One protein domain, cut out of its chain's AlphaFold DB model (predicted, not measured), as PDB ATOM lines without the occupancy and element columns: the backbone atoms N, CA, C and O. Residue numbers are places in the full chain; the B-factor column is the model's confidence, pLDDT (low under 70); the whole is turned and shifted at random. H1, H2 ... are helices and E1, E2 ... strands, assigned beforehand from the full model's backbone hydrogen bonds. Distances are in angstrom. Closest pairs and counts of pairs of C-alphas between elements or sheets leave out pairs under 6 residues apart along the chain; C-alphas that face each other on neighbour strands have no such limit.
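This is residues 143 to 231 of the 239 residues of a protein of Rotaria sordida (UniProt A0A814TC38). A strongly twisted, curled sheet of five strands forms a wall, with the helix H1 packed slantwise over one face and the short helix H2 grazing the sheet beside the edge strand E3. A long stretch with no named element, residues 194 to 210, leads from H2 back to the sheet at E4. The printed part has 89 residues, with two named helices and five named strands in the order E1 H1 E2 E3 H2 E4 E5. The sheet is mixed, in the order E1 E5 E4 E2 E3, and the class is mixed, helices and strands. The whole is compact, with a radius of gyration of the C-alphas of 12.1 A and spans of 33 by 24 by 24 A.

E1, residues 143 to 147, is an edge strand and runs parallel to its neighbour E5, residues 223 to 230, at 37 degrees; N 228 and O 144 are 2.8 A apart, within hydrogen-bond range. H1, residues 152 to 163, is on the sheet at a height of 7.5 A, only just over E5 with 3 of its C-alphas, and slantwise to the strands, at 52 degrees to E5 on the local plane. The closest C-alphas of E1 and H1 are those of Ile 146 and Leu 155, 7.3 A apart. With H1 on one face, helix and sheet make two layers. E1, H1 and E2, residues 169 to 174, form a split strand-helix-strand unit, two strands running the same way with E5 and E4 between them in the sheet; its crossover is right-handed. E2 and E3, residues 177 to 182, form an antiparallel hairpin at 146 degrees, with N 179 and O 172 at 2.8 A. H2, residues 187 to 193, only grazes the sheet; the closest C-alphas of E3 and H2 are those of Tyr 182 and Thr 193, 5.4 A apart. E4, residues 211 to 215, is antiparallel to E2 at 159 degrees, with N 169 and O 215 at 2.8 A. E4 and E5 form an antiparallel hairpin at 134 degrees, with N 212 and O 225 at 2.8 A. The pairing of E5 is staggered: residues 223 to 226 pair with E4, and 226 to 230 with E1. H1 and H2 are apart. In both helices every O i to N i+4 pair is within hydrogen-bond range.

E1 begins at C-alpha 143, (6.711, -22.451, 5.503). H1 measures 16.6 A from first to last C-alpha, E2 15.8 A and E3 15.2 A. H2 begins at C-alpha 187, (7.191, -35.192, -22.036). E5, 21.1 A long, ends at C-alpha 230, (-5.095, -20.886, 5.844).

The two C-alphas farthest apart, those of Glu 187 and Ser 231, are 35.3 A apart. The printed part has no cut. The link from H2 to E4 is long, with 17 residues. The mean pLDDT of the printed part is 87.5, and no printed residue is under 70.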
ATOM      1  N   ARG A 143       8.172 -22.443   5.436       88.19
ATOM      2  CA  ARG A 143       6.711 -22.451   5.503       88.19
ATOM      3  C   ARG A 143       6.120 -21.582   4.396       88.19
ATOM      4  O   ARG A 143       6.509 -20.423   4.241       88.19
ATOM      5  N   ILE A 144       5.182 -22.139   3.637       89.75
ATOM      6  CA  ILE A 144       4.428 -21.425   2.602       89.75
ATOM      7  C   ILE A 144       2.969 -21.377   3.026       89.75
ATOM      8  O   ILE A 144       2.354 -22.418   3.243       89.75
ATOM      9  N   GLN A 145       2.440 -20.163   3.149       90.62
ATOM     10  CA  GLN A 145       1.029 -19.938   3.426       90.62
ATOM     11  C   GLN A 145       0.249 -19.869   2.119       90.62
ATOM     12  O   GLN A 145       0.623 -19.122   1.216       90.62
ATOM     13  N   ILE A 146      -0.814 -20.662   2.021       91.69
ATOM     14  CA  ILE A 146      -1.705 -20.687   0.862       91.69
ATOM     15  C   ILE A 146      -3.121 -21.072   1.300       91.69
ATOM     16  O   ILE A 146      -3.303 -21.787   2.286       91.69
ATOM     17  N   ASN A 147      -4.130 -20.580   0.588       90.00
ATOM     18  CA  ASN A 147      -5.521 -20.905   0.882       90.00
ATOM     19  C   ASN A 147      -5.798 -22.397   0.614       90.00
ATOM     20  O   ASN A 147      -5.327 -22.953  -0.378       90.00
ATOM     21  N   GLU A 148      -6.594 -23.036   1.471       85.88
ATOM     22  CA  GLU A 148      -7.057 -24.421   1.310       85.88
ATOM     23  C   GLU A 148      -7.750 -24.681  -0.034       85.88
ATOM     24  O   GLU A 148      -7.628 -25.769  -0.595       85.88
ATOM     25  N   THR A 149      -8.455 -23.680  -0.567       87.06
ATOM     26  CA  THR A 149      -9.179 -23.787  -1.843       87.06
ATOM     27  C   THR A 149      -8.317 -23.474  -3.064       87.06
ATOM     28  O   THR A 149      -8.828 -23.495  -4.184       87.06
ATOM     29  N   ALA A 150      -7.041 -23.129  -2.872       89.31
ATOM     30  CA  ALA A 150      -6.151 -22.761  -3.964       89.31
ATOM     31  C   ALA A 150      -5.894 -23.949  -4.896       89.31
ATOM     32  O   ALA A 150      -5.852 -25.117  -4.484       89.31
ATOM     33  N   LYS A 151      -5.691 -23.644  -6.177       93.19
ATOM     34  CA  LYS A 151      -5.242 -24.641  -7.150       93.19
ATOM     35  C   LYS A 151      -3.753 -24.899  -7.006       93.19
ATOM     36  O   LYS A 151      -2.984 -24.020  -6.623       93.19
ATOM     37  N   PHE A 152      -3.320 -26.087  -7.406       91.75
ATOM     38  CA  PHE A 152      -1.901 -26.435  -7.387       91.75
ATOM     39  C   PHE A 152      -1.040 -25.525  -8.281       91.75
ATOM     40  O   PHE A 152       0.111 -25.252  -7.948       91.75
ATOM     41  N   GLN A 153      -1.606 -24.985  -9.368       91.69
ATOM     42  CA  GLN A 153      -0.936 -23.972 -10.192       91.69
ATOM     43  C   GLN A 153      -0.531 -22.728  -9.382       91.69
ATOM     44  O   GLN A 153       0.591 -22.260  -9.528       91.69
ATOM     45  N   GLU A 154      -1.391 -22.238  -8.483       92.12
ATOM     46  CA  GLU A 154      -1.109 -21.043  -7.672       92.12
ATOM     47  C   GLU A 154       0.075 -21.271  -6.723       92.12
ATOM     48  O   GLU A 154       0.892 -20.376  -6.507       92.12
ATOM     49  N   LEU A 155       0.215 -22.493  -6.197       91.62
ATOM     50  CA  LEU A 155       1.371 -22.884  -5.391       91.62
ATOM     51  C   LEU A 155       2.663 -22.877  -6.219       91.62
ATOM     52  O   LEU A 155       3.691 -22.399  -5.743       91.62
ATOM     53  N   ILE A 156       2.618 -23.403  -7.446       91.00
ATOM     54  CA  ILE A 156       3.775 -23.412  -8.352       91.00
ATOM     55  C   ILE A 156       4.175 -21.984  -8.708       91.00
ATOM     56  O   ILE A 156       5.360 -21.664  -8.628       91.00
ATOM     57  N   ASP A 157       3.217 -21.129  -9.055       91.69
ATOM     58  CA  ASP A 157       3.475 -19.738  -9.428       91.69
ATOM     59  C   ASP A 157       4.118 -18.977  -8.260       91.69
ATOM     60  O   ASP A 157       5.164 -18.351  -8.432       91.69
ATOM     61  N   LEU A 158       3.587 -19.144  -7.042       91.75
ATOM     62  CA  LEU A 158       4.140 -18.550  -5.822       91.75
ATOM     63  C   LEU A 158       5.576 -19.018  -5.554       91.75
ATOM     64  O   LEU A 158       6.450 -18.206  -5.242       91.75
ATOM     65  N   LEU A 159       5.848 -20.323  -5.667       90.12
ATOM     66  CA  LEU A 159       7.195 -20.871  -5.482       90.12
ATOM     67  C   LEU A 159       8.163 -20.373  -6.561       90.12
ATOM     68  O   LEU A 159       9.314 -20.050  -6.258       90.12
ATOM     69  N   THR A 160       7.694 -20.295  -7.803       89.88
ATOM     70  CA  THR A 160       8.476 -19.860  -8.962       89.88
ATOM     71  C   THR A 160       8.853 -18.391  -8.839       89.88
ATOM     72  O   THR A 160      10.021 -18.053  -9.011       89.88
ATOM     73  N   GLU A 161       7.913 -17.528  -8.458       89.50
ATOM     74  CA  GLU A 161       8.158 -16.100  -8.248       89.50
ATOM     75  C   GLU A 161       9.072 -15.856  -7.039       89.50
ATOM     76  O   GLU A 161      10.087 -15.163  -7.149       89.50
ATOM     77  N   LYS A 162       8.768 -16.477  -5.891       87.75
ATOM     78  CA  LYS A 162       9.505 -16.256  -4.638       87.75
ATOM     79  C   LYS A 162      10.950 -16.754  -4.694       87.75
ATOM     80  O   LYS A 162      11.829 -16.126  -4.106       87.75
ATOM     81  N   TYR A 163      11.198 -17.882  -5.362       86.69
ATOM     82  CA  TYR A 163      12.523 -18.514  -5.412       86.69
ATOM     83  C   TYR A 163      13.190 -18.470  -6.787       86.69
ATOM     84  O   TYR A 163      14.258 -19.061  -6.935       86.69
ATOM     85  N   GLN A 164      12.599 -17.765  -7.757       87.25
ATOM     86  CA  GLN A 164      13.119 -17.607  -9.122       87.25
ATOM     87  C   GLN A 164      13.417 -18.957  -9.798       87.25
ATOM     88  O   GLN A 164      14.459 -19.143 -10.426       87.25
ATOM     89  N   LEU A 165      12.507 -19.920  -9.622       87.94
ATOM     90  CA  LEU A 165      12.631 -21.264 -10.191       87.94
ATOM     91  C   LEU A 165      12.399 -21.208 -11.709       87.94
ATOM     92  O   LEU A 165      11.671 -20.348 -12.201       87.94
ATOM     93  N   THR A 166      13.015 -22.110 -12.467       86.25
ATOM     94  CA  THR A 166      12.907 -22.131 -13.942       86.25
ATOM     95  C   THR A 166      12.113 -23.326 -14.449       86.25
ATOM     96  O   THR A 166      11.369 -23.219 -15.422       86.25
ATOM     97  N   ALA A 167      12.253 -24.467 -13.786       86.56
ATOM     98  CA  ALA A 167      11.590 -25.720 -14.092       86.56
ATOM     99  C   ALA A 167      11.454 -26.534 -12.792       86.56
ATOM    100  O   ALA A 167      12.194 -27.506 -12.596       86.56
ATOM    101  N   PRO A 168      10.530 -26.145 -11.890       90.25
ATOM    102  CA  PRO A 168      10.426 -26.780 -10.588       90.25
ATOM    103  C   PRO A 168       9.967 -28.238 -10.706       90.25
ATOM    104  O   PRO A 168       9.079 -28.580 -11.486       90.25
ATOM    105  N   LEU A 169      10.563 -29.096  -9.885       91.19
ATOM    106  CA  LEU A 169      10.161 -30.472  -9.620       91.19
ATOM    107  C   LEU A 169       9.561 -30.515  -8.221       91.19
ATOM    108  O   LEU A 169      10.274 -30.235  -7.264       91.19
ATOM    109  N   ILE A 170       8.289 -30.885  -8.087       92.62
ATOM    110  CA  ILE A 170       7.615 -30.950  -6.786       92.62
ATOM    111  C   ILE A 170       7.278 -32.400  -6.461       92.62
ATOM    112  O   ILE A 170       6.504 -33.049  -7.172       92.62
ATOM    113  N   LEU A 171       7.849 -32.883  -5.361       91.81
ATOM    114  CA  LEU A 171       7.568 -34.182  -4.764       91.81
ATOM    115  C   LEU A 171       6.924 -33.966  -3.395       91.81
ATOM    116  O   LEU A 171       7.341 -33.079  -2.653       91.81
ATOM    117  N   ALA A 172       5.943 -34.785  -3.042       91.81
ATOM    118  CA  ALA A 172       5.328 -34.771  -1.718       91.81
ATOM    119  C   ALA A 172       5.128 -36.197  -1.218       91.81
ATOM    120  O   ALA A 172       4.865 -37.108  -2.008       91.81
ATOM    121  N   GLU A 173       5.233 -36.394   0.089       86.62
ATOM    122  CA  GLU A 173       4.848 -37.656   0.702       86.62
ATOM    123  C   GLU A 173       3.342 -37.649   0.972       86.62
ATOM    124  O   GLU A 173       2.843 -36.864   1.775       86.62
ATOM    125  N   ILE A 174       2.604 -38.516   0.278       85.31
ATOM    126  CA  ILE A 174       1.150 -38.637   0.419       85.31
ATOM    127  C   ILE A 174       0.840 -40.084   0.785       85.31
ATOM    128  O   ILE A 174       1.113 -41.003   0.010       85.31
ATOM    129  N   ASN A 175       0.243 -40.286   1.962       80.88
ATOM    130  CA  ASN A 175      -0.091 -41.607   2.504       80.88
ATOM    131  C   ASN A 175       1.123 -42.560   2.547       80.88
ATOM    132  O   ASN A 175       1.031 -43.707   2.106       80.88
ATOM    133  N   GLY A 176       2.275 -42.067   3.018       77.44
ATOM    134  CA  GLY A 176       3.507 -42.855   3.170       77.44
ATOM    135  C   GLY A 176       4.235 -43.190   1.864       77.44
ATOM    136  O   GLY A 176       5.175 -43.979   1.873       77.44
ATOM    137  N   ASN A 177       3.798 -42.632   0.729       84.12
ATOM    138  CA  ASN A 177       4.444 -42.820  -0.566       84.12
ATOM    139  C   ASN A 177       4.889 -41.475  -1.137       84.12
ATOM    140  O   ASN A 177       4.090 -40.540  -1.240       84.12
ATOM    141  N   LEU A 178       6.147 -41.398  -1.565       85.88
ATOM    142  CA  LEU A 178       6.668 -40.233  -2.269       85.88
ATOM    143  C   LEU A 178       6.060 -40.180  -3.675       85.88
ATOM    144  O   LEU A 178       6.312 -41.053  -4.506       85.88
ATOM    145  N   LYS A 179       5.246 -39.159  -3.938       88.62
ATOM    146  CA  LYS A 179       4.586 -38.941  -5.227       88.62
ATOM    147  C   LYS A 179       5.146 -37.712  -5.925       88.62
ATOM    148  O   LYS A 179       5.338 -36.661  -5.314       88.62
ATOM    149  N   THR A 180       5.336 -37.837  -7.234       89.75
ATOM    150  CA  THR A 180       5.664 -36.711  -8.110       89.75
ATOM    151  C   THR A 180       4.394 -35.949  -8.456       89.75
ATOM    152  O   THR A 180       3.527 -36.464  -9.161       89.75
ATOM    153  N   LEU A 181       4.283 -34.717  -7.964       89.56
ATOM    154  CA  LEU A 181       3.123 -33.861  -8.200       89.56
ATOM    155  C   LEU A 181       3.291 -32.996  -9.445       89.56
ATOM    156  O   LEU A 181       2.329 -32.803 -10.186       89.56
ATOM    157  N   TYR A 182       4.510 -32.517  -9.694       88.75
ATOM    158  CA  TYR A 182       4.830 -31.685 -10.847       88.75
ATOM    159  C   TYR A 182       6.226 -31.981 -11.375       88.75
ATOM    160  O   TYR A 182       7.181 -32.000 -10.598       88.75
ATOM    161  N   MET A 183       6.353 -32.182 -12.688       86.19
ATOM    162  CA  MET A 183       7.645 -32.356 -13.347       86.19
ATOM    163  C   MET A 183       7.550 -31.972 -14.825       86.19
ATOM    164  O   MET A 183       6.668 -32.437 -15.543       86.19
ATOM    165  N   THR A 184       8.494 -31.160 -15.299       79.19
ATOM    166  CA  THR A 184       8.549 -30.694 -16.697       79.19
ATOM    167  C   THR A 184       9.714 -31.280 -17.495       79.19
ATOM    168  O   THR A 184       9.803 -31.050 -18.701       79.19
ATOM    169  N   SER A 185      10.598 -32.056 -16.866       77.50
ATOM    170  CA  SER A 185      11.842 -32.532 -17.486       77.50
ATOM    171  C   SER A 185      11.642 -33.526 -18.635       77.50
ATOM    172  O   SER A 185      12.471 -33.568 -19.536       77.50
ATOM    173  N   THR A 186      10.569 -34.322 -18.627       80.62
ATOM    174  CA  THR A 186      10.249 -35.281 -19.699       80.62
ATOM    175  C   THR A 186       8.806 -35.111 -20.165       80.62
ATOM    176  O   THR A 186       7.931 -34.775 -19.368       80.62
ATOM    177  N   GLU A 187       8.538 -35.342 -21.455       80.94
ATOM    178  CA  GLU A 187       7.191 -35.192 -22.036       80.94
ATOM    179  C   GLU A 187       6.163 -36.105 -21.358       80.94
ATOM    180  O   GLU A 187       5.092 -35.649 -20.973       80.94
ATOM    181  N   GLN A 188       6.536 -37.358 -21.087       81.88
ATOM    182  CA  GLN A 188       5.665 -38.326 -20.413       81.88
ATOM    183  C   GLN A 188       5.246 -37.865 -19.008       81.88
ATOM    184  O   GLN A 188       4.072 -37.946 -18.651       81.88
ATOM    185  N   MET A 189       6.189 -37.348 -18.209       80.94
ATOM    186  CA  MET A 189       5.882 -36.858 -16.860       80.94
ATOM    187  C   MET A 189       5.132 -35.529 -16.893       80.94
ATOM    188  O   MET A 189       4.271 -35.285 -16.047       80.94
ATOM    189  N   ARG A 190       5.411 -34.684 -17.890       82.62
ATOM    190  CA  ARG A 190       4.676 -33.440 -18.112       82.62
ATOM    191  C   ARG A 190       3.208 -33.729 -18.393       82.62
ATOM    192  O   ARG A 190       2.353 -33.127 -17.753       82.62
ATOM    193  N   ASP A 191       2.913 -34.666 -19.285       84.00
ATOM    194  CA  ASP A 191       1.537 -35.034 -19.619       84.00
ATOM    195  C   ASP A 191       0.822 -35.721 -18.450       84.00
ATOM    196  O   ASP A 191      -0.349 -35.434 -18.202       84.00
ATOM    197  N   ALA A 192       1.538 -36.539 -17.673       83.50
ATOM    198  CA  ALA A 192       0.998 -37.182 -16.476       83.50
ATOM    199  C   ALA A 192       0.689 -36.195 -15.334       83.50
ATOM    200  O   ALA A 192      -0.271 -36.400 -14.595       83.50
ATOM    201  N   THR A 193       1.473 -35.122 -15.182       85.88
ATOM    202  CA  THR A 193       1.313 -34.137 -14.092       85.88
ATOM    203  C   THR A 193       0.460 -32.926 -14.477       85.88
ATOM    204  O   THR A 193      -0.054 -32.223 -13.606       85.88
ATOM    205  N   LYS A 194       0.223 -32.697 -15.774       85.19
ATOM    206  CA  LYS A 194      -0.638 -31.624 -16.300       85.19
ATOM    207  C   LYS A 194      -2.051 -31.579 -15.692       85.19
ATOM    208  O   LYS A 194      -2.538 -30.468 -15.472       85.19
ATOM    209  N   PRO A 195      -2.728 -32.710 -15.403       88.50
ATOM    210  CA  PRO A 195      -4.037 -32.691 -14.751       88.50
ATOM    211  C   PRO A 195      -3.990 -32.109 -13.333       88.50
ATOM    212  O   PRO A 195      -4.899 -31.366 -12.963       88.50
ATOM    213  N   HIS A 196      -2.915 -32.366 -12.575       89.69
ATOM    214  CA  HIS A 196      -2.775 -31.915 -11.186       89.69
ATOM    215  C   HIS A 196      -2.831 -30.391 -11.055       89.69
ATOM    216  O   HIS A 196      -3.347 -29.879 -10.071       89.69
ATOM    217  N   LEU A 197      -2.368 -29.651 -12.070       86.56
ATOM    218  CA  LEU A 197      -2.356 -28.182 -12.077       86.56
ATOM    219  C   LEU A 197      -3.741 -27.556 -11.876       86.56
ATOM    220  O   LEU A 197      -3.861 -26.452 -11.347       86.56
ATOM    221  N   ARG A 198      -4.792 -28.250 -12.326       88.25
ATOM    222  CA  ARG A 198      -6.178 -27.774 -12.239       88.25
ATOM    223  C   ARG A 198      -6.874 -28.203 -10.952       88.25
ATOM    224  O   ARG A 198      -7.919 -27.631 -10.647       88.25
ATOM    225  N   MET A 199      -6.312 -29.189 -10.256       90.62
ATOM    226  CA  MET A 199      -6.856 -29.749  -9.027       90.62
ATOM    227  C   MET A 199      -6.553 -28.830  -7.843       90.62
ATOM    228  O   MET A 199      -5.585 -28.058  -7.853       90.62
ATOM    229  N   THR A 200      -7.401 -28.898  -6.824       90.88
ATOM    230  CA  THR A 200      -7.144 -28.218  -5.548       90.88
ATOM    231  C   THR A 200      -6.088 -28.969  -4.740       90.88
ATOM    232  O   THR A 200      -5.843 -30.159  -4.950       90.88
ATOM    233  N   LEU A 201      -5.456 -28.285  -3.785       88.38
ATOM    234  CA  LEU A 201      -4.482 -28.918  -2.888       88.38
ATOM    235  C   LEU A 201      -5.101 -30.108  -2.130       88.38
ATOM    236  O   LEU A 201      -4.475 -31.163  -2.020       88.38
ATOM    237  N   GLN A 202      -6.361 -29.979  -1.701       86.44
ATOM    238  CA  GLN A 202      -7.095 -31.048  -1.019       86.44
ATOM    239  C   GLN A 202      -7.335 -32.270  -1.916       86.44
ATOM    240  O   GLN A 202      -7.139 -33.400  -1.472       86.44
ATOM    241  N   GLU A 203      -7.701 -32.069  -3.187       88.12
ATOM    242  CA  GLU A 203      -7.888 -33.161  -4.157       88.12
ATOM    243  C   GLU A 203      -6.594 -33.939  -4.424       88.12
ATOM    244  O   GLU A 203      -6.631 -35.141  -4.691       88.12
ATOM    245  N   LEU A 204      -5.441 -33.272  -4.325       86.44
ATOM    246  CA  LEU A 204      -4.124 -33.900  -4.437       86.44
ATOM    247  C   LEU A 204      -3.670 -34.590  -3.142       86.44
ATOM    248  O   LEU A 204      -2.613 -35.218  -3.131       86.44
ATOM    249  N   GLY A 205      -4.452 -34.509  -2.062       85.94
ATOM    250  CA  GLY A 205      -4.099 -35.065  -0.757       85.94
ATOM    251  C   GLY A 205      -3.051 -34.247  -0.000       85.94
ATOM    252  O   GLY A 205      -2.438 -34.766   0.930       85.94
ATOM    253  N   LEU A 206      -2.830 -32.987  -0.391       88.06
ATOM    254  CA  LEU A 206      -1.963 -32.057   0.324       88.06
ATOM    255  C   LEU A 206      -2.743 -31.424   1.478       88.06
ATOM    256  O   LEU A 206      -3.644 -30.612   1.271       88.06
ATOM    257  N   ILE A 207      -2.379 -31.793   2.701       88.75
ATOM    258  CA  ILE A 207      -2.971 -31.273   3.938       88.75
ATOM    259  C   ILE A 207      -2.050 -30.252   4.614       88.75
ATOM    260  O   ILE A 207      -0.870 -30.118   4.271       88.75
ATOM    261  N   ASN A 208      -2.575 -29.540   5.609       89.81
ATOM    262  CA  ASN A 208      -1.775 -28.631   6.417       89.81
ATOM    263  C   ASN A 208      -0.613 -29.382   7.094       89.81
ATOM    264  O   ASN A 208      -0.811 -30.452   7.666       89.81
ATOM    265  N   GLY A 209       0.595 -28.828   7.023       87.38
ATOM    266  CA  GLY A 209       1.818 -29.451   7.527       87.38
ATOM    267  C   GLY A 209       2.490 -30.437   6.568       87.38
ATOM    268  O   GLY A 209       3.550 -30.950   6.913       87.38
ATOM    269  N   THR A 210       1.931 -30.687   5.376       89.81
ATOM    270  CA  THR A 210       2.570 -31.575   4.389       89.81
ATOM    271  C   THR A 210       3.935 -31.027   3.991       89.81
ATOM    272  O   THR A 210       4.053 -29.863   3.593       89.81
ATOM    273  N   GLU A 211       4.955 -31.877   4.086       90.06
ATOM    274  CA  GLU A 211       6.299 -31.570   3.620       90.06
ATOM    275  C   GLU A 211       6.446 -31.941   2.141       90.06
ATOM    276  O   GLU A 211       6.057 -33.020   1.689       90.06
ATOM    277  N   MET A 212       7.011 -31.015   1.378       91.75
ATOM    278  CA  MET A 212       7.283 -31.162  -0.040       91.75
ATOM    279  C   MET A 212       8.752 -30.880  -0.317       91.75
ATOM    280  O   MET A 212       9.358 -29.972   0.260       91.75
ATOM    281  N   LEU A 213       9.302 -31.630  -1.260       90.62
ATOM    282  CA  LEU A 213      10.626 -31.414  -1.813       90.62
ATOM    283  C   LEU A 213      10.482 -30.725  -3.164       90.62
ATOM    284  O   LEU A 213       9.888 -31.274  -4.091       90.62
ATOM    285  N   VAL A 214      11.048 -29.526  -3.268       90.75
ATOM    286  CA  VAL A 214      11.036 -28.725  -4.491       90.75
ATOM    287  C   VAL A 214      12.455 -28.662  -5.061       90.75
ATOM    288  O   VAL A 214      13.334 -28.001  -4.511       90.75
ATOM    289  N   GLY A 215      12.707 -29.397  -6.139       88.75
ATOM    290  CA  GLY A 215      13.948 -29.331  -6.916       88.75
ATOM    291  C   GLY A 215      13.841 -28.330  -8.066       88.75
ATOM    292  O   GLY A 215      12.743 -28.035  -8.518       88.75
ATOM    293  N   ASP A 216      14.970 -27.820  -8.557       88.56
ATOM    294  CA  ASP A 216      15.025 -27.001  -9.776       88.56
ATOM    295  C   ASP A 216      16.439 -27.052 -10.383       88.56
ATOM    296  O   ASP A 216      17.402 -27.093  -9.613       88.56
ATOM    297  N   PRO A 217      16.609 -27.008 -11.719       85.62
ATOM    298  CA  PRO A 217      17.930 -26.960 -12.353       85.62
ATOM    299  C   PRO A 217      18.804 -25.767 -11.935       85.62
ATOM    300  O   PRO A 217      20.027 -25.849 -12.011       85.62
ATOM    301  N   THR A 218      18.208 -24.662 -11.478       82.81
ATOM    302  CA  THR A 218      18.944 -23.493 -10.959       82.81
ATOM    303  C   THR A 218      19.536 -23.714  -9.570       82.81
ATOM    304  O   THR A 218      20.255 -22.850  -9.063       82.81
ATOM    305  N   ARG A 219      19.238 -24.846  -8.922       79.50
ATOM    306  CA  ARG A 219      19.573 -25.094  -7.521       79.50
ATOM    307  C   ARG A 219      20.406 -26.358  -7.358       79.50
ATOM    308  O   ARG A 219      20.090 -27.409  -7.899       79.50
ATOM    309  N   ALA A 220      21.437 -26.266  -6.520       78.38
ATOM    310  CA  ALA A 220      22.266 -27.414  -6.148       78.38
ATOM    311  C   ALA A 220      21.571 -28.373  -5.161       78.38
ATOM    312  O   ALA A 220      21.952 -29.536  -5.063       78.38
ATOM    313  N   SER A 221      20.566 -27.894  -4.417       82.88
ATOM    314  CA  SER A 221      19.816 -28.680  -3.435       82.88
ATOM    315  C   SER A 221      18.312 -28.409  -3.499       82.88
ATOM    316  O   SER A 221      17.863 -27.301  -3.829       82.88
ATOM    317  N   SER A 222      17.530 -29.437  -3.160       86.75
ATOM    318  CA  SER A 222      16.075 -29.349  -3.048       86.75
ATOM    319  C   SER A 222      15.661 -28.487  -1.856       86.75
ATOM    320  O   SER A 222      16.189 -28.611  -0.751       86.75
ATOM    321  N   LEU A 223      14.671 -27.633  -2.083       87.19
ATOM    322  CA  LEU A 223      13.941 -26.892  -1.064       87.19
ATOM    323  C   LEU A 223      13.034 -27.842  -0.284       87.19
ATOM    324  O   LEU A 223      12.232 -28.551  -0.887       87.19
ATOM    325  N   ARG A 224      13.103 -27.799   1.047       88.56
ATOM    326  CA  ARG A 224      12.086 -28.409   1.912       88.56
ATOM    327  C   ARG A 224      11.029 -27.369   2.231       88.56
ATOM    328  O   ARG A 224      11.346 -26.328   2.806       88.56
ATOM    329  N   VAL A 225       9.797 -27.634   1.821       90.25
ATOM    330  CA  VAL A 225       8.660 -26.727   1.969       90.25
ATOM    331  C   VAL A 225       7.612 -27.389   2.844       90.25
ATOM    332  O   VAL A 225       7.200 -28.505   2.559       90.25
ATOM    333  N   ILE A 226       7.152 -26.692   3.877       90.75
ATOM    334  CA  ILE A 226       6.008 -27.120   4.686       90.75
ATOM    335  C   ILE A 226       4.808 -26.263   4.296       90.75
ATOM    336  O   ILE A 226       4.860 -25.031   4.379       90.75
ATOM    337  N   LEU A 227       3.723 -26.914   3.881       91.38
ATOM    338  CA  LEU A 227       2.465 -26.235   3.596       91.38
ATOM    339  C   LEU A 227       1.806 -25.759   4.887       91.38
ATOM    340  O   LEU A 227       1.616 -26.533   5.821       91.38
ATOM    341  N   SER A 228       1.432 -24.486   4.914       91.38
ATOM    342  CA  SER A 228       0.598 -23.884   5.945       91.38
ATOM    343  C   SER A 228      -0.711 -23.461   5.291       91.38
ATOM    344  O   SER A 228      -0.777 -22.409   4.660       91.38
ATOM    345  N   LEU A 229      -1.742 -24.290   5.402       88.19
ATOM    346  CA  LEU A 229      -3.038 -23.970   4.819       88.19
ATOM    347  C   LEU A 229      -3.785 -22.979   5.718       88.19
ATOM    348  O   LEU A 229      -3.880 -23.191   6.926       88.19
ATOM    349  N   THR A 230      -4.281 -21.888   5.138       85.38
ATOM    350  CA  THR A 230      -5.095 -20.886   5.844       85.38
ATOM    351  C   THR A 230      -6.544 -20.989   5.388       85.38
ATOM    352  O   THR A 230      -6.816 -20.882   4.189       85.38
ATOM    353  N   SER A 231      -7.474 -21.142   6.330       78.25
ATOM    354  CA  SER A 231      -8.907 -21.039   6.048       78.25
ATOM    355  C   SER A 231      -9.297 -19.567   5.888       78.25
ATOM    356  O   SER A 231      -8.802 -18.696   6.605       78.25
TER     357      SER A 231